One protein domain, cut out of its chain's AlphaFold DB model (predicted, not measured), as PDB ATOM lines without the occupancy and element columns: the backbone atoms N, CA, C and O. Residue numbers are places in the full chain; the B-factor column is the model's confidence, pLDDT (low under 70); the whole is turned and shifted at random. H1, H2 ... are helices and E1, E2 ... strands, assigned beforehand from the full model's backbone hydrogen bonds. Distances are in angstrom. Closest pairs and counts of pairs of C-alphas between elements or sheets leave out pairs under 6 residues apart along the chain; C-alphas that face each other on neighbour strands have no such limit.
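Overview. This is residues 34 to 168 of the 292 residues of an uncharacterized protein of Methanosphaera sp. rholeuAM74 (UniProt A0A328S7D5). A twisted five-stranded sheet makes the middle of a compact three-layer body, with H4 and H5 over one face and H2 over the other. Short H1 joins H2's side, while H3 and the long link of residues 82 to 95 lie off one end of the sheet. The printed part has 135 residues, with five named helices and five named strands in the order E1 H1 H2 E2 H3 E3 E4 H4 E5 H5. The mixed sheet runs E2 E1 E3 E5 E4, and the class is mixed, helices and strands. The radius of gyration of the C-alphas is 13.5 A, and the spans are 37 by 33 by 27 A.

Along the chain. Find C-alpha 34 at (5.183, 14.870, -42.665), where E1 begins, residues 34 to 38. The other strands are E2, residues 67 to 71, E3, 96 to 100, E5, 137 to 141, and E4, 108 to 111; E3 is 13.7 A long. H1 is residues 39 to 42, and H2, residues 45 to 58, runs 19.9 A. H3 is residues 73 to 81, and H4, residues 121 to 130, runs 14.3 A. H5, residues 151 to 163, runs 18.3 A and ends at C-alpha 163 at (6.375, 23.937, -44.078).

Arrangement. Look first at inner strands E1 and E3, antiparallel, with N 36 and O 97 2.8 A apart, within hydrogen-bond range. E2 is parallel to E1, with N 69 and O 35 at 2.8 A. E3 and E5 are antiparallel, with N 98 and O 139 at 2.9 A, and E5 and E4 are parallel, with N 138 and O 108 at 2.8 A. E1, H1 H2, E2 is a strand-helix-strand unit, two parallel neighbour strands with helices between, with a right-handed crossover; E4, H4, E5 is another, left-handed. H5 lies over E1 and E3 at a height over the sheet of 6.5 A; the closest C-alphas of H5 and E1 are those of Ser 158 and Ala 34, 5.0 A. On the same face H4 lies over E4 at 9.6 A, with Pro 121 and Ile 109 the closest C-alphas, 5.4 A. On the opposite face H2 is 9.7 A over the sheet, slantwise to the strands at 35 degrees to E3 on the local plane. H1 and H2 only just touch, only at the corner, with 3 pairs of C-alphas within 8 A, the closest those of Thr 41 and Tyr 47, 5.1 A. H3 is not on the sheet; it is close to but not clearly touching H5, the C-alphas of Val 76 and Ala 153 being 7.3 A apart. In H2, H3, H4 and H5 every O i to N i+4 pair is within hydrogen-bond range, and H1 is too short for one.

Size, cuts and confidence. The C-alphas farthest apart are those of Asn 60 and Gln 85, 37.9 A. The printed part has no cut, and the H3 to E3 link is long, with 14 residues. Mean pLDDT of the printed part is 91.3; residues 61, 62 and 104 are under 70.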
ATOM      1  N   ALA A  34       4.751  15.434 -41.398       92.81
ATOM      2  CA  ALA A  34       5.183  14.870 -42.665       92.81
ATOM      3  C   ALA A  34       6.092  13.660 -42.441       92.81
ATOM      4  O   ALA A  34       6.924  13.639 -41.534       92.81
ATOM      5  N   VAL A  35       5.938  12.651 -43.292       94.94
ATOM      6  CA  VAL A  35       6.731  11.425 -43.291       94.94
ATOM      7  C   VAL A  35       7.375  11.256 -44.659       94.94
ATOM      8  O   VAL A  35       6.699  11.302 -45.683       94.94
ATOM      9  N   THR A  36       8.672  10.992 -44.676       96.44
ATOM     10  CA  THR A  36       9.411  10.612 -45.876       96.44
ATOM     11  C   THR A  36       9.913   9.193 -45.699       96.44
ATOM     12  O   THR A  36      10.623   8.888 -44.737       96.44
ATOM     13  N   TYR A  37       9.541   8.318 -46.628       96.44
ATOM     14  CA  TYR A  37       9.982   6.929 -46.643       96.44
ATOM     15  C   TYR A  37      11.154   6.749 -47.606       96.44
ATOM     16  O   TYR A  37      11.150   7.309 -48.702       96.44
ATOM     17  N   GLY A  38      12.122   5.907 -47.248       95.75
ATOM     18  CA  GLY A  38      13.047   5.354 -48.233       95.75
ATOM     19  C   GLY A  38      12.288   4.514 -49.261       95.75
ATOM     20  O   GLY A  38      11.371   3.781 -48.888       95.75
ATOM     21  N   GLU A  39      12.635   4.610 -50.547       95.44
ATOM     22  CA  GLU A  39      11.845   3.972 -51.613       95.44
ATOM     23  C   GLU A  39      11.657   2.458 -51.424       95.44
ATOM     24  O   GLU A  39      10.554   1.952 -51.631       95.44
ATOM     25  N   THR A  40      12.671   1.729 -50.938       95.81
ATOM     26  CA  THR A  40      12.529   0.284 -50.680       95.81
ATOM     27  C   THR A  40      11.581   0.008 -49.525       95.81
ATOM     28  O   THR A  40      10.815  -0.955 -49.563       95.81
ATOM     29  N   THR A  41      11.602   0.856 -48.500       96.62
ATOM     30  CA  THR A  41      10.658   0.758 -47.386       96.62
ATOM     31  C   THR A  41       9.240   1.060 -47.847       96.62
ATOM     32  O   THR A  41       8.320   0.342 -47.468       96.62
ATOM     33  N   TYR A  42       9.058   2.077 -48.690       96.00
ATOM     34  CA  TYR A  42       7.744   2.479 -49.184       96.00
ATOM     35  C   TYR A  42       7.064   1.376 -50.005       96.00
ATOM     36  O   TYR A  42       5.892   1.080 -49.782       96.00
ATOM     37  N   TYR A  43       7.797   0.744 -50.928       96.56
ATOM     38  CA  TYR A  43       7.247  -0.279 -51.826       96.56
ATOM     39  C   TYR A  43       7.163  -1.687 -51.215       96.56
ATOM     40  O   TYR A  43       6.664  -2.607 -51.864       96.56
ATOM     41  N   ASN A  44       7.616  -1.876 -49.974       97.62
ATOM     42  CA  ASN A  44       7.493  -3.135 -49.247       97.62
ATOM     43  C   ASN A  44       6.512  -2.970 -48.079       97.62
ATOM     44  O   ASN A  44       6.844  -2.373 -47.059       97.62
ATOM     45  N   GLU A  45       5.312  -3.545 -48.201       96.56
ATOM     46  CA  GLU A  45       4.233  -3.383 -47.211       96.56
ATOM     47  C   GLU A  45       4.640  -3.781 -45.785       96.56
ATOM     48  O   GLU A  45       4.252  -3.120 -44.820       96.56
ATOM     49  N   ASN A  46       5.455  -4.831 -45.632       97.69
ATOM     50  CA  ASN A  46       5.936  -5.260 -44.320       97.69
ATOM     51  C   ASN A  46       6.915  -4.236 -43.728       97.69
ATOM     52  O   ASN A  46       6.796  -3.855 -42.566       97.69
ATOM     53  N   TYR A  47       7.860  -3.747 -44.533       97.88
ATOM     54  CA  TYR A  47       8.803  -2.715 -44.099       97.88
ATOM     55  C   TYR A  47       8.101  -1.409 -43.759       97.88
ATOM     56  O   TYR A  47       8.368  -0.829 -42.704       97.88
ATOM     57  N   LYS A  48       7.155  -0.987 -44.598       95.75
ATOM     58  CA  LYS A  48       6.331   0.182 -44.327       95.75
ATOM     59  C   LYS A  48       5.556   0.022 -43.017       95.75
ATOM     60  O   LYS A  48       5.563   0.938 -42.206       95.75
ATOM     61  N   SER A  49       4.959  -1.145 -42.769       95.62
ATOM     62  CA  SER A  49       4.236  -1.433 -41.522       95.62
ATOM     63  C   SER A  49       5.139  -1.352 -40.283       95.62
ATOM     64  O   SER A  49       4.746  -0.765 -39.275       95.62
ATOM     65  N   ILE A  50       6.373  -1.871 -40.354       96.69
ATOM     66  CA  ILE A  50       7.362  -1.760 -39.265       96.69
ATOM     67  C   ILE A  50       7.640  -0.288 -38.937       96.69
ATOM     68  O   ILE A  50       7.568   0.104 -37.772       96.69
ATOM     69  N   VAL A  51       7.911   0.525 -39.960       96.19
ATOM     70  CA  VAL A  51       8.206   1.954 -39.794       96.19
ATOM     71  C   VAL A  51       6.985   2.732 -39.303       96.19
ATOM     72  O   VAL A  51       7.102   3.513 -38.362       96.19
ATOM     73  N   ASP A  52       5.800   2.477 -39.861       93.81
ATOM     74  CA  ASP A  52       4.553   3.116 -39.428       93.81
ATOM     75  C   ASP A  52       4.266   2.822 -37.948       93.81
ATOM     76  O   ASP A  52       3.876   3.718 -37.200       93.81
ATOM     77  N   ASN A  53       4.475   1.581 -37.497       94.00
ATOM     78  CA  ASN A  53       4.290   1.204 -36.095       94.00
ATOM     79  C   ASN A  53       5.322   1.866 -35.179       94.00
ATOM     80  O   ASN A  53       4.969   2.291 -34.076       94.00
ATOM     81  N   TYR A  54       6.573   1.991 -35.633       95.44
ATOM     82  CA  TYR A  54       7.600   2.709 -34.887       95.44
ATOM     83  C   TYR A  54       7.234   4.189 -34.725       95.44
ATOM     84  O   TYR A  54       7.225   4.689 -33.601       95.44
ATOM     85  N   PHE A  55       6.840   4.874 -35.803       93.69
ATOM     86  CA  PHE A  55       6.413   6.273 -35.725       93.69
ATOM     87  C   PHE A  55       5.176   6.456 -34.839       93.69
ATOM     88  O   PHE A  55       5.155   7.371 -34.025       93.69
ATOM     89  N   LYS A  56       4.174   5.569 -34.905       90.25
ATOM     90  CA  LYS A  56       2.995   5.634 -34.013       90.25
ATOM     91  C   LYS A  56       3.343   5.444 -32.539       90.25
ATOM     92  O   LYS A  56       2.678   6.012 -31.686       90.25
ATOM     93  N   SER A  57       4.337   4.611 -32.240       90.19
ATOM     94  CA  SER A  57       4.696   4.283 -30.854       90.19
ATOM     95  C   SER A  57       5.604   5.333 -30.217       90.19
ATOM     96  O   SER A  57       5.614   5.461 -28.998       90.19
ATOM     97  N   ASN A  58       6.361   6.070 -31.036       88.62
ATOM     98  CA  ASN A  58       7.348   7.052 -30.578       88.62
ATOM     99  C   ASN A  58       6.944   8.500 -30.899       88.62
ATOM    100  O   ASN A  58       7.689   9.429 -30.608       88.62
ATOM    101  N   SER A  59       5.754   8.715 -31.466       82.31
ATOM    102  CA  SER A  59       5.181  10.043 -31.670       82.31
ATOM    103  C   SER A  59       3.817  10.162 -31.004       82.31
ATOM    104  O   SER A  59       3.053   9.205 -30.937       82.31
ATOM    105  N   ASN A  60       3.486  11.374 -30.565       71.00
ATOM    106  CA  ASN A  60       2.120  11.730 -30.175       71.00
ATOM    107  C   ASN A  60       1.286  12.196 -31.388       71.00
ATOM    108  O   ASN A  60       0.217  12.780 -31.215       71.00
ATOM    109  N   ALA A  61       1.799  11.999 -32.607       69.75
ATOM    110  CA  ALA A  61       1.261  12.561 -33.834       69.75
ATOM    111  C   ALA A  61       0.261  11.605 -34.504       69.75
ATOM    112  O   ALA A  61       0.478  10.394 -34.592       69.75
ATOM    113  N   ASP A  62      -0.831  12.158 -35.035       69.56
ATOM    114  CA  ASP A  62      -1.785  11.395 -35.840       69.56
ATOM    115  C   ASP A  62      -1.248  11.187 -37.266       69.56
ATOM    116  O   ASP A  62      -1.364  12.049 -38.142       69.56
ATOM    117  N   LEU A  63      -0.682  10.003 -37.513       74.88
ATOM    118  CA  LEU A  63      -0.152   9.637 -38.830       74.88
ATOM    119  C   LEU A  63      -1.230   9.418 -39.900       74.88
ATOM    120  O   LEU A  63      -0.882   9.312 -41.075       74.88
ATOM    121  N   SER A  64      -2.519   9.326 -39.541       71.38
ATOM    122  CA  SER A  64      -3.589   9.061 -40.517       71.38
ATOM    123  C   SER A  64      -3.746  10.184 -41.547       71.38
ATOM    124  O   SER A  64      -4.187   9.935 -42.669       71.38
ATOM    125  N   ASN A  65      -3.312  11.392 -41.184       70.38
ATOM    126  CA  ASN A  65      -3.369  12.578 -42.028       70.38
ATOM    127  C   ASN A  65      -1.983  13.055 -42.491       70.38
ATOM    128  O   ASN A  65      -1.899  14.060 -43.196       70.38
ATOM    129  N   ALA A  66      -0.892  12.397 -42.082       83.19
ATOM    130  CA  ALA A  66       0.463  12.865 -42.372       83.19
ATOM    131  C   ALA A  66       0.725  12.929 -43.886       83.19
ATOM    132  O   ALA A  66       0.379  12.003 -44.626       83.19
ATOM    133  N   ASN A  67       1.375  14.004 -44.338       86.75
ATOM    134  CA  ASN A  67       1.826  14.098 -45.722       86.75
ATOM    135  C   ASN A  67       2.953  13.083 -45.936       86.75
ATOM    136  O   ASN A  67       3.925  13.074 -45.185       86.75
ATOM    137  N   GLN A  68       2.815  12.213 -46.936       91.62
ATOM    138  CA  GLN A  68       3.788  11.156 -47.210       91.62
ATOM    139  C   GLN A  68       4.565  11.468 -48.482       91.62
ATOM    140  O   GLN A  68       3.969  11.707 -49.532       91.62
ATOM    141  N   THR A  69       5.888  11.413 -48.397       94.69
ATOM    142  CA  THR A  69       6.784  11.505 -49.552       94.69
ATOM    143  C   THR A  69       7.769  10.339 -49.572       94.69
ATOM    144  O   THR A  69       7.793   9.498 -48.666       94.69
ATOM    145  N   ILE A  70       8.554  10.254 -50.643       94.88
ATOM    146  CA  ILE A  70       9.542   9.200 -50.862       94.88
ATOM    147  C   ILE A  70      10.879   9.867 -51.176       94.88
ATOM    148  O   ILE A  70      10.913  10.810 -51.965       94.88
ATOM    149  N   ILE A  71      11.963   9.354 -50.591       93.69
ATOM    150  CA  ILE A  71      13.330   9.639 -51.033       93.69
ATOM    151  C   ILE A  71      13.817   8.464 -51.886       93.69
ATOM    152  O   ILE A  71      13.740   7.304 -51.464       93.69
ATOM    153  N   THR A  72      14.268   8.753 -53.107       94.69
ATOM    154  CA  THR A  72      14.696   7.727 -54.068       94.69
ATOM    155  C   THR A  72      16.206   7.531 -54.079       94.69
ATOM    156  O   THR A  72      16.962   8.387 -53.612       94.69
ATOM    157  N   ALA A  73      16.681   6.439 -54.683       92.94
ATOM    158  CA  ALA A  73      18.116   6.264 -54.925       92.94
ATOM    159  C   ALA A  73      18.695   7.396 -55.780       92.94
ATOM    160  O   ALA A  73      19.816   7.831 -55.549       92.94
ATOM    161  N   ASN A  74      17.921   7.917 -56.735       93.50
ATOM    162  CA  ASN A  74      18.343   9.048 -57.553       93.50
ATOM    163  C   ASN A  74      18.533  10.323 -56.719       93.50
ATOM    164  O   ASN A  74      19.505  11.042 -56.930       93.50
ATOM    165  N   ASP A  75      17.646  10.588 -55.760       91.25
ATOM    166  CA  ASP A  75      17.763  11.757 -54.882       91.25
ATOM    167  C   ASP A  75      18.997  11.647 -53.982       91.25
ATOM    168  O   ASP A  75      19.798  12.576 -53.905       91.25
ATOM    169  N   VAL A  76      19.214  10.473 -53.381       90.06
ATOM    170  CA  VAL A  76      20.395  10.211 -52.544       90.06
ATOM    171  C   VAL A  76      21.690  10.251 -53.362       90.06
ATOM    172  O   VAL A  76      22.699  10.763 -52.881       90.06
ATOM    173  N   ASN A  77      21.679   9.767 -54.606       91.19
ATOM    174  CA  ASN A  77      22.854   9.779 -55.480       91.19
ATOM    175  C   ASN A  77      23.238  11.184 -55.944       91.19
ATOM    176  O   ASN A  77      24.427  11.440 -56.094       91.19
ATOM    177  N   LYS A  78      22.278  12.099 -56.126       89.44
ATOM    178  CA  LYS A  78      22.586  13.511 -56.412       89.44
ATOM    179  C   LYS A  78      23.365  14.149 -55.267       89.44
ATOM    180  O   LYS A  78      24.414  14.726 -55.505       89.44
ATOM    181  N   ILE A  79      22.897  13.956 -54.034       87.44
ATOM    182  CA  ILE A  79      23.581  14.441 -52.827       87.44
ATOM    183  C   ILE A  79      24.956  13.774 -52.698       87.44
ATOM    184  O   ILE A  79      25.966  14.418 -52.437       87.44
ATOM    185  N   SER A  80      25.014  12.460 -52.907       86.69
ATOM    186  CA  SER A  80      26.246  11.690 -52.716       86.69
ATOM    187  C   SER A  80      27.319  12.011 -53.752       86.69
ATOM    188  O   SER A  80      28.501  11.910 -53.422       86.69
ATOM    189  N   ALA A  81      26.928  12.414 -54.963       88.00
ATOM    190  CA  ALA A  81      27.841  12.748 -56.051       88.00
ATOM    191  C   ALA A  81      28.780  13.909 -55.714       88.00
ATOM    192  O   ALA A  81      29.907  13.890 -56.181       88.00
ATOM    193  N   ASP A  82      28.378  14.860 -54.871       83.00
ATOM    194  CA  ASP A  82      29.225  16.008 -54.509       83.00
ATOM    195  C   ASP A  82      29.915  15.845 -53.143       83.00
ATOM    196  O   ASP A  82      30.660  16.722 -52.707       83.00
ATOM    197  N   ILE A  83      29.673  14.722 -52.455       85.06
ATOM    198  CA  ILE A  83      30.078  14.524 -51.055       85.06
ATOM    199  C   ILE A  83      30.924  13.265 -50.888       85.06
ATOM    200  O   ILE A  83      32.093  13.331 -50.524       85.06
ATOM    201  N   SER A  84      30.333  12.098 -51.146       82.81
ATOM    202  CA  SER A  84      30.964  10.803 -50.862       82.81
ATOM    203  C   SER A  84      31.400  10.052 -52.116       82.81
ATOM    204  O   SER A  84      32.083   9.035 -52.009       82.81
ATOM    205  N   GLN A  85      30.955  10.499 -53.297       87.50
ATOM    206  CA  GLN A  85      31.080   9.787 -54.575       87.50
ATOM    207  C   GLN A  85      30.501   8.358 -54.538       87.50
ATOM    208  O   GLN A  85      30.776   7.535 -55.414       87.50
ATOM    209  N   ARG A  86      29.687   8.029 -53.522       85.62
ATOM    210  CA  ARG A  86      29.020   6.730 -53.412       85.62
ATOM    211  C   ARG A  86      27.785   6.712 -54.297       85.62
ATOM    212  O   ARG A  86      27.049   7.688 -54.394       85.62
ATOM    213  N   THR A  87      27.550   5.563 -54.919       90.69
ATOM    214  CA  THR A  87      26.314   5.284 -55.651       90.69
ATOM    215  C   THR A  87      25.520   4.232 -54.895       90.69
ATOM    216  O   THR A  87      26.025   3.152 -54.588       90.69
ATOM    217  N   TYR A  88      24.268   4.553 -54.618       89.25
ATOM    218  CA  TYR A  88      23.300   3.721 -53.933       89.25
ATOM    219  C   TYR A  88      22.311   3.153 -54.941       89.25
ATOM    220  O   TYR A  88      21.803   3.852 -55.822       89.25
ATOM    221  N   ASN A  89      22.028   1.866 -54.793       93.62
ATOM    222  CA  ASN A  89      20.941   1.200 -55.487       93.62
ATOM    223  C   ASN A  89      19.648   1.322 -54.689       93.62
ATOM    224  O   ASN A  89      19.651   1.573 -53.484       93.62
ATOM    225  N   SER A  90      18.538   1.047 -55.366       92.75
ATOM    226  CA  SER A  90      17.212   1.185 -54.782       92.75
ATOM    227  C   SER A  90      17.014   0.426 -53.477       92.75
ATOM    228  O   SER A  90      16.561   0.985 -52.477       92.75
ATOM    229  N   ASN A  91      17.487  -0.821 -53.452       92.88
ATOM    230  CA  ASN A  91      17.447  -1.723 -52.303       92.88
ATOM    231  C   ASN A  91      18.255  -1.250 -51.078       92.88
ATOM    232  O   ASN A  91      18.185  -1.895 -50.035       92.88
ATOM    233  N   GLN A  92      19.020  -0.159 -51.190       90.81
ATOM    234  CA  GLN A  92      19.799   0.431 -50.096       90.81
ATOM    235  C   GLN A  92      19.107   1.652 -49.470       90.81
ATOM    236  O   GLN A  92      19.557   2.152 -48.441       90.81
ATOM    237  N   ILE A  93      18.007   2.134 -50.055       93.88
ATOM    238  CA  ILE A  93      17.286   3.316 -49.575       93.88
ATOM    239  C   ILE A  93      16.140   2.875 -48.659       93.88
ATOM    240  O   ILE A  93      15.007   2.649 -49.090       93.88
ATOM    241  N   LEU A  94      16.482   2.689 -47.381       94.69
ATOM    242  CA  LEU A  94      15.620   2.083 -46.357       94.69
ATOM    243  C   LEU A  94      15.213   3.068 -45.254       94.69
ATOM    244  O   LEU A  94      14.092   2.998 -44.743       94.69
ATOM    245  N   SER A  95      16.107   3.983 -44.884       94.56
ATOM    246  CA  SER A  95      15.867   4.923 -43.793       94.56
ATOM    247  C   SER A  95      14.685   5.845 -44.082       94.56
ATOM    248  O   SER A  95      14.444   6.251 -45.217       94.56
ATOM    249  N   CYS A  96      13.929   6.148 -43.034       96.38
ATOM    250  CA  CYS A  96      12.710   6.940 -43.074       96.38
ATOM    251  C   CYS A  96      12.768   8.020 -41.996       96.38
ATOM    252  O   CYS A  96      13.383   7.826 -40.945       96.38
ATOM    253  N   ALA A  97      12.081   9.131 -42.239       96.94
ATOM    254  CA  ALA A  97      12.048  10.268 -41.335       96.94
ATOM    255  C   ALA A  97      10.631  10.814 -41.178       96.94
ATOM    256  O   ALA A  97       9.920  11.020 -42.163       96.94
ATOM    257  N   MET A  98      10.249  11.121 -39.947       95.25
ATOM    258  CA  MET A  98       9.043  11.871 -39.621       95.25
ATOM    259  C   MET A  98       9.443  13.222 -39.036       95.25
ATOM    260  O   MET A  98      10.323  13.289 -38.182       95.25
ATOM    261  N   VAL A  99       8.779  14.284 -39.482       93.56
ATOM    262  CA  VAL A  99       8.861  15.624 -38.901       93.56
ATOM    263  C   VAL A  99       7.476  16.003 -38.402       93.56
ATOM    264  O   VAL A  99       6.505  15.911 -39.148       93.56
ATOM    265  N   ASP A 100       7.399  16.444 -37.152       90.06
ATOM    266  CA  ASP A 100       6.203  17.009 -36.543       90.06
ATOM    267  C   ASP A 100       6.490  18.421 -36.015       90.06
ATOM    268  O   ASP A 100       7.267  18.619 -35.077       90.06
ATOM    269  N   LEU A 101       5.845  19.407 -36.633       87.00
ATOM    270  CA  LEU A 101       5.932  20.824 -36.284       87.00
ATOM    271  C   LEU A 101       4.789  21.285 -35.375       87.00
ATOM    272  O   LEU A 101       4.666  22.481 -35.127       87.00
ATOM    273  N   SER A 102       3.949  20.368 -34.879       79.19
ATOM    274  CA  SER A 102       2.784  20.696 -34.046       79.19
ATOM    275  C   SER A 102       3.144  21.449 -32.767       79.19
ATOM    276  O   SER A 102       2.367  22.271 -32.276       79.19
ATOM    277  N   SER A 103       4.353  21.219 -32.255       70.56
ATOM    278  CA  SER A 103       4.928  21.967 -31.145       70.56
ATOM    279  C   SER A 103       5.912  23.032 -31.635       70.56
ATOM    280  O   SER A 103       6.863  22.708 -32.346       70.56
ATOM    281  N   ASN A 104       5.768  24.276 -31.162       66.94
ATOM    282  CA  ASN A 104       6.721  25.375 -31.401       66.94
ATOM    283  C   ASN A 104       7.976  25.285 -30.500       66.94
ATOM    284  O   ASN A 104       8.451  26.272 -29.933       66.94
ATOM    285  N   ASN A 105       8.488  24.070 -30.317       75.62
ATOM    286  CA  ASN A 105       9.613  23.781 -29.438       75.62
ATOM    287  C   ASN A 105      10.928  23.803 -30.217       75.62
ATOM    288  O   ASN A 105      10.945  23.648 -31.441       75.62
ATOM    289  N   ASP A 106      12.033  23.978 -29.491       88.44
ATOM    290  CA  ASP A 106      13.369  23.728 -30.031       88.44
ATOM    291  C   ASP A 106      13.459  22.335 -30.643       88.44
ATOM    292  O   ASP A 106      12.751  21.415 -30.228       88.44
ATOM    293  N   ILE A 107      14.340  22.193 -31.632       92.06
ATOM    294  CA  ILE A 107      14.474  20.934 -32.345       92.06
ATOM    295  C   ILE A 107      14.825  19.786 -31.397       92.06
ATOM    296  O   ILE A 107      15.846  19.803 -30.695       92.06
ATOM    297  N   ASN A 108      13.960  18.779 -31.414       93.81
ATOM    298  CA  ASN A 108      14.144  17.509 -30.740       93.81
ATOM    299  C   ASN A 108      14.310  16.413 -31.788       93.81
ATOM    300  O   ASN A 108      13.591  16.397 -32.786       93.81
ATOM    301  N   ILE A 109      15.253  15.502 -31.562       95.50
ATOM    302  CA  ILE A 109      15.570  14.436 -32.510       95.50
ATOM    303  C   ILE A 109      15.599  13.119 -31.762       95.50
ATOM    304  O   ILE A 109      16.370  12.953 -30.819       95.50
ATOM    305  N   ASP A 110      14.777  12.191 -32.223       95.69
ATOM    306  CA  ASP A 110      14.789  10.802 -31.810       95.69
ATOM    307  C   ASP A 110      15.269   9.926 -32.970       95.69
ATOM    308  O   ASP A 110      14.916  10.130 -34.135       95.69
ATOM    309  N   VAL A 111      16.115   8.958 -32.651       97.12
ATOM    310  CA  VAL A 111      16.719   8.052 -33.623       97.12
ATOM    311  C   VAL A 111      16.602   6.647 -33.068       97.12
ATOM    312  O   VAL A 111      17.061   6.369 -31.959       97.12
ATOM    313  N   ASP A 112      16.051   5.736 -33.868       97.00
ATOM    314  CA  ASP A 112      15.984   4.320 -33.530       97.00
ATOM    315  C   ASP A 112      17.387   3.708 -33.474       97.00
ATOM    316  O   ASP A 112      17.896   3.176 -34.463       97.00
ATOM    317  N   LYS A 113      18.011   3.743 -32.294       94.81
ATOM    318  CA  LYS A 113      19.359   3.203 -32.051       94.81
ATOM    319  C   LYS A 113      19.467   1.694 -32.301       94.81
ATOM    320  O   LYS A 113      20.572   1.171 -32.378       94.81
ATOM    321  N   SER A 114      18.346   0.972 -32.425       95.56
ATOM    322  CA  SER A 114      18.354  -0.451 -32.791       95.56
ATOM    323  C   SER A 114      18.474  -0.683 -34.304       95.56
ATOM    324  O   SER A 114      18.752  -1.804 -34.741       95.56
ATOM    325  N   LYS A 115      18.265   0.365 -35.110       96.88
ATOM    326  CA  LYS A 115      18.256   0.319 -36.578       96.88
ATOM    327  C   LYS A 115      19.289   1.242 -37.199       96.88
ATOM    328  O   LYS A 115      19.891   0.851 -38.189       96.88
ATOM    329  N   ILE A 116      19.496   2.427 -36.637       95.88
ATOM    330  CA  ILE A 116      20.459   3.416 -37.114       95.88
ATOM    331  C   ILE A 116      21.750   3.278 -36.311       95.88
ATOM    332  O   ILE A 116      21.747   3.470 -35.097       95.88
ATOM    333  N   THR A 117      22.839   2.902 -36.982       92.44
ATOM    334  CA  THR A 117      24.075   2.463 -36.308       92.44
ATOM    335  C   THR A 117      25.182   3.500 -36.251       92.44
ATOM    336  O   THR A 117      26.103   3.322 -35.462       92.44
ATOM    337  N   THR A 118      25.125   4.535 -37.090       91.50
ATOM    338  CA  THR A 118      26.225   5.501 -37.234       91.50
ATOM    339  C   THR A 118      25.773   6.901 -36.845       91.50
ATOM    340  O   THR A 118      26.321   7.481 -35.915       91.50
ATOM    341  N   VAL A 119      24.740   7.433 -37.507       95.19
ATOM    342  CA  VAL A 119      24.313   8.823 -37.295       95.19
ATOM    343  C   VAL A 119      23.469   8.961 -36.023       95.19
ATOM    344  O   VAL A 119      22.369   8.408 -35.937       95.19
ATOM    345  N   THR A 120      23.962   9.719 -35.041       96.62
ATOM    346  CA  THR A 120      23.279   9.940 -33.752       96.62
ATOM    347  C   THR A 120      22.310  11.126 -33.794       96.62
ATOM    348  O   THR A 120      22.379  11.961 -34.703       96.62
ATOM    349  N   PRO A 121      21.412  11.268 -32.794       97.50
ATOM    350  CA  PRO A 121      20.601  12.476 -32.644       97.50
ATOM    351  C   PRO A 121      21.429  13.769 -32.626       97.50
ATOM    352  O   PRO A 121      21.008  14.769 -33.205       97.50
ATOM    353  N   SER A 122      22.609  13.747 -32.001       96.88
ATOM    354  CA  SER A 122      23.516  14.896 -31.904       96.88
ATOM    355  C   SER A 122      24.034  15.317 -33.280       96.88
ATOM    356  O   SER A 122      23.957  16.495 -33.625       96.88
ATOM    357  N   MET A 123      24.445  14.348 -34.105       97.31
ATOM    358  CA  MET A 123      24.886  14.591 -35.483       97.31
ATOM    359  C   MET A 123      23.764  15.205 -36.333       97.31
ATOM    360  O   MET A 123      23.964  16.244 -36.961       97.31
ATOM    361  N   TYR A 124      22.552  14.626 -36.306       97.56
ATOM    362  CA  TYR A 124      21.403  15.211 -37.015       97.56
ATOM    363  C   TYR A 124      21.086  16.620 -36.520       97.56
ATOM    364  O   TYR A 124      20.776  17.493 -37.324       97.56
ATOM    365  N   LYS A 125      21.159  16.866 -35.208       96.44
ATOM    366  CA  LYS A 125      20.849  18.178 -34.628       96.44
ATOM    367  C   LYS A 125      21.839  19.225 -35.099       96.44
ATOM    368  O   LYS A 125      21.426  20.323 -35.460       96.44
ATOM    369  N   SER A 126      23.116  18.864 -35.106       95.44
ATOM    370  CA  SER A 126      24.200  19.695 -35.603       95.44
ATOM    371  C   SER A 126      23.982  20.066 -37.076       95.44
ATOM    372  O   SER A 126      23.913  21.250 -37.401       95.44
ATOM    373  N   ALA A 127      23.724  19.077 -37.937       96.12
ATOM    374  CA  ALA A 127      23.509  19.287 -39.369       96.12
ATOM    375  C   ALA A 127      22.215  20.061 -39.691       96.12
ATOM    376  O   ALA A 127      22.205  20.954 -40.537       96.12
ATOM    377  N   LEU A 128      21.105  19.769 -39.005       96.50
ATOM    378  CA  LEU A 128      19.843  20.482 -39.225       96.50
ATOM    379  C   LEU A 128      19.960  21.960 -38.847       96.50
ATOM    380  O   LEU A 128      19.497  22.813 -39.608       96.50
ATOM    381  N   LYS A 129      20.656  22.284 -37.749       93.94
ATOM    382  CA  LYS A 129      20.971  23.678 -37.400       93.94
ATOM    383  C   LYS A 129      21.780  24.371 -38.496       93.94
ATOM    384  O   LYS A 129      21.463  25.512 -38.822       93.94
ATOM    385  N   SER A 130      22.765  23.691 -39.087       93.62
ATOM    386  CA  SER A 130      23.554  24.214 -40.213       93.62
ATOM    387  C   SER A 130      22.686  24.534 -41.438       93.62
ATOM    388  O   SER A 130      22.977  25.469 -42.175       93.62
ATOM    389  N   SER A 131      21.552  23.842 -41.604       93.31
ATOM    390  CA  SER A 131      20.537  24.158 -42.622       93.31
ATOM    391  C   SER A 131      19.466  25.179 -42.191       93.31
ATOM    392  O   SER A 131      18.485  25.386 -42.901       93.31
ATOM    393  N   GLY A 132      19.607  25.811 -41.020       93.12
ATOM    394  CA  GLY A 132      18.636  26.772 -40.474       93.12
ATOM    395  C   GLY A 132      17.396  26.136 -39.827       93.12
ATOM    396  O   GLY A 132      16.481  26.843 -39.398       93.12
ATOM    397  N   ILE A 133      17.353  24.807 -39.708       94.00
ATOM    398  CA  ILE A 133      16.255  24.069 -39.081       94.00
ATOM    399  C   ILE A 133      16.519  23.952 -37.576       94.00
ATOM    400  O   ILE A 133      17.392  23.214 -37.125       94.00
ATOM    401  N   THR A 134      15.737  24.682 -36.779       92.69
ATOM    402  CA  THR A 134      15.934  24.773 -35.317       92.69
ATOM    403  C   THR A 134      14.689  24.455 -34.494       92.69
ATOM    404  O   THR A 134      14.742  24.500 -33.264       92.69
ATOM    405  N   LYS A 135      13.577  24.099 -35.148       91.19
ATOM    406  CA  LYS A 135      12.275  23.830 -34.519       91.19
ATOM    407  C   LYS A 135      11.668  22.528 -35.023       91.19
ATOM    408  O   LYS A 135      11.843  22.197 -36.194       91.19
ATOM    409  N   GLY A 136      10.906  21.856 -34.161       90.81
ATOM    410  CA  GLY A 136      10.138  20.654 -34.499       90.81
ATOM    411  C   GLY A 136      10.670  19.364 -33.878       90.81
ATOM    412  O   GLY A 136      11.778  19.314 -33.349       90.81
ATOM    413  N   ASN A 137       9.868  18.305 -33.953       92.69
ATOM    414  CA  ASN A 137      10.246  16.965 -33.513       92.69
ATOM    415  C   ASN A 137      10.574  16.102 -34.730       92.69
ATOM    416  O   ASN A 137       9.744  15.950 -35.625       92.69
ATOM    417  N   VAL A 138      11.770  15.527 -34.750       95.31
ATOM    418  CA  VAL A 138      12.247  14.635 -35.805       95.31
ATOM    419  C   VAL A 138      12.356  13.226 -35.243       95.31
ATOM    420  O   VAL A 138      12.934  13.040 -34.178       95.31
ATOM    421  N   ILE A 139      11.838  12.235 -35.965       96.50
ATOM    422  CA  ILE A 139      12.037  10.817 -35.647       96.50
ATOM    423  C   ILE A 139      12.636  10.124 -36.864       96.50
ATOM    424  O   ILE A 139      12.082  10.212 -37.960       96.50
ATOM    425  N   VAL A 140      13.738   9.405 -36.669       97.94
ATOM    426  CA  VAL A 140      14.425   8.649 -37.722       97.94
ATOM    427  C   VAL A 140      14.450   7.161 -37.385       97.94
ATOM    428  O   VAL A 140      14.837   6.766 -36.288       97.94
ATOM    429  N   THR A 141      14.074   6.313 -38.342       97.81
ATOM    430  CA  THR A 141      14.147   4.848 -38.206       97.81
ATOM    431  C   THR A 141      14.362   4.178 -39.569       97.81
ATOM    432  O   THR A 141      14.461   4.835 -40.603       97.81
ATOM    433  N   SER A 142      14.463   2.853 -39.581       97.50
ATOM    434  CA  SER A 142      14.581   2.013 -40.770       97.50
ATOM    435  C   SER A 142      13.974   0.633 -40.469       97.50
ATOM    436  O   SER A 142      14.064   0.163 -39.333       97.50
ATOM    437  N   PRO A 143      13.371  -0.077 -41.443       96.88
ATOM    438  CA  PRO A 143      12.839  -1.425 -41.199       96.88
ATOM    439  C   PRO A 143      13.940  -2.423 -40.789       96.88
ATOM    440  O   PRO A 143      13.721  -3.348 -39.994       96.88
ATOM    441  N   THR A 144      15.153  -2.214 -41.296       95.75
ATOM    442  CA  THR A 144      16.356  -3.011 -41.028       95.75
ATOM    443  C   THR A 144      17.518  -2.109 -40.628       95.75
ATOM    444  O   THR A 144      17.411  -0.887 -40.687       95.75
ATOM    445  N   THR A 145      18.643  -2.699 -40.232       94.88
ATOM    446  CA  THR A 145      19.854  -1.941 -39.911       94.88
ATOM    447  C   THR A 145      20.301  -1.071 -41.091       94.88
ATOM    448  O   THR A 145      20.338  -1.545 -42.227       94.88
ATOM    449  N   ALA A 146      20.620   0.189 -40.809       91.44
ATOM    450  CA  ALA A 146      21.129   1.192 -41.733       91.44
ATOM    451  C   ALA A 146      22.075   2.147 -40.984       91.44
ATOM    452  O   ALA A 146      22.006   2.287 -39.768       91.44
ATOM    453  N   THR A 147      22.952   2.827 -41.707       86.19
ATOM    454  CA  THR A 147      23.944   3.746 -41.125       86.19
ATOM    455  C   THR A 147      23.334   5.107 -40.766       86.19
ATOM    456  O   THR A 147      23.655   5.674 -39.722       86.19
ATOM    457  N   GLY A 148      22.353   5.567 -41.551       86.75
ATOM    458  CA  GLY A 148      21.525   6.745 -41.267       86.75
ATOM    459  C   GLY A 148      21.795   7.961 -42.154       86.75
ATOM    460  O   GLY A 148      20.938   8.827 -42.232       86.75
ATOM    461  N   GLU A 149      22.899   8.028 -42.895       82.75
ATOM    462  CA  GLU A 149      23.282   9.239 -43.645       82.75
ATOM    463  C   GLU A 149      22.203   9.679 -44.644       82.75
ATOM    464  O   GLU A 149      21.867  10.858 -44.723       82.75
ATOM    465  N   SER A 150      21.581   8.730 -45.351       81.31
ATOM    466  CA  SER A 150      20.506   9.027 -46.310       81.31
ATOM    467  C   SER A 150      19.205   9.494 -45.653       81.31
ATOM    468  O   SER A 150      18.350  10.072 -46.325       81.31
ATOM    469  N   ALA A 151      19.040   9.278 -44.345       89.50
ATOM    470  CA  ALA A 151      17.847   9.703 -43.633       89.50
ATOM    471  C   ALA A 151      17.776  11.226 -43.489       89.50
ATOM    472  O   ALA A 151      16.669  11.755 -43.443       89.50
ATOM    473  N   LEU A 152      18.916  11.939 -43.472       93.25
ATOM    474  CA  LEU A 152      18.929  13.403 -43.383       93.25
ATOM    475  C   LEU A 152      18.186  14.039 -44.567       93.25
ATOM    476  O   LEU A 152      17.373  14.939 -44.366       93.25
ATOM    477  N   ALA A 153      18.388  13.520 -45.780       91.69
ATOM    478  CA  ALA A 153      17.643  13.953 -46.961       91.69
ATOM    479  C   ALA A 153      16.127  13.745 -46.784       91.69
ATOM    480  O   ALA A 153      15.328  14.609 -47.142       91.69
ATOM    481  N   GLY A 154      15.729  12.631 -46.162       93.50
ATOM    482  CA  GLY A 154      14.340  12.373 -45.789       93.50
ATOM    483  C   GLY A 154      13.808  13.343 -44.730       93.50
ATOM    484  O   GLY A 154      12.673  13.801 -44.844       93.50
ATOM    485  N   VAL A 155      14.612  13.704 -43.724       96.31
ATOM    486  CA  VAL A 155      14.238  14.708 -42.710       96.31
ATOM    487  C   VAL A 155      13.994  16.059 -43.375       96.31
ATOM    488  O   VAL A 155      12.945  16.661 -43.158       96.31
ATOM    489  N   MET A 156      14.927  16.510 -44.216       95.06
ATOM    490  CA  MET A 156      14.805  17.760 -44.967       95.06
ATOM    491  C   MET A 156      13.555  17.752 -45.845       95.06
ATOM    492  O   MET A 156      12.765  18.690 -45.783       95.06
ATOM    493  N   LYS A 157      13.304  16.661 -46.579       93.94
ATOM    494  CA  LYS A 157      12.113  16.532 -47.425       93.94
ATOM    495  C   LYS A 157      10.814  16.573 -46.619       93.94
ATOM    496  O   LYS A 157       9.866  17.255 -47.018       93.94
ATOM    497  N   SER A 158      10.765  15.898 -45.471       93.50
ATOM    498  CA  SER A 158       9.633  15.986 -44.541       93.50
ATOM    499  C   SER A 158       9.451  17.418 -44.030       93.50
ATOM    500  O   SER A 158       8.325  17.901 -43.961       93.50
ATOM    501  N   TYR A 159      10.538  18.129 -43.729       92.81
ATOM    502  CA  TYR A 159      10.485  19.515 -43.265       92.81
ATOM    503  C   TYR A 159       9.931  20.469 -44.329       92.81
ATOM    504  O   TYR A 159       9.027  21.257 -44.046       92.81
ATOM    505  N   GLU A 160      10.409  20.365 -45.570       91.94
ATOM    506  CA  GLU A 160       9.886  21.132 -46.709       91.94
ATOM    507  C   GLU A 160       8.405  20.831 -46.940       91.94
ATOM    508  O   GLU A 160       7.607  21.735 -47.162       91.94
ATOM    509  N   THR A 161       8.017  19.561 -46.811       90.44
ATOM    510  CA  THR A 161       6.625  19.124 -46.968       90.44
ATOM    511  C   THR A 161       5.722  19.682 -45.864       90.44
ATOM    512  O   THR A 161       4.598  20.090 -46.139       90.44
ATOM    513  N   ALA A 162       6.196  19.714 -44.616       86.31
ATOM    514  CA  ALA A 162       5.434  20.234 -43.479       86.31
ATOM    515  C   ALA A 162       5.330  21.772 -43.483       86.31
ATOM    516  O   ALA A 162       4.363  22.335 -42.966       86.31
ATOM    517  N   THR A 163       6.322  22.465 -44.049       86.69
ATOM    518  CA  THR A 163       6.375  23.937 -44.078       86.69
ATOM    519  C   THR A 163       5.897  24.555 -45.390       86.69
ATOM    520  O   THR A 163       5.569  25.740 -45.424       86.69
ATOM    521  N   GLY A 164       5.888  23.789 -46.482       86.81
ATOM    522  CA  GLY A 164       5.694  24.307 -47.837       86.81
ATOM    523  C   GLY A 164       6.816  25.247 -48.297       86.81
ATOM    524  O   GLY A 164       6.602  26.054 -49.205       86.81
ATOM    525  N   LYS A 165       7.985  25.213 -47.645       88.12
ATOM    526  CA  LYS A 165       9.149  26.054 -47.951       88.12
ATOM    527  C   LYS A 165      10.324  25.167 -48.322       88.12
ATOM    528  O   LYS A 165      10.675  24.269 -47.568       88.12
ATOM    529  N   GLU A 166      10.925  25.434 -49.474       92.62
ATOM    530  CA  GLU A 166      12.122  24.718 -49.904       92.62
ATOM    531  C   GLU A 166      13.340  25.185 -49.107       92.62
ATOM    532  O   GLU A 166      13.571  26.387 -48.947       92.62
ATOM    533  N   ILE A 167      14.132  24.227 -48.636       93.75
ATOM    534  CA  ILE A 167      15.444  24.491 -48.058       93.75
ATOM    535  C   ILE A 167      16.383  24.777 -49.239       93.75
ATOM    536  O   ILE A 167      16.434  23.978 -50.180       93.75
ATOM    537  N   PRO A 168      17.139  25.884 -49.222       95.81
ATOM    538  CA  PRO A 168      18.110  26.159 -50.268       95.81
ATOM    539  C   PRO A 168      19.130  25.027 -50.456       95.81
ATOM    540  O   PRO A 168      19.581  24.423 -49.484       95.81
TER     541      PRO A 168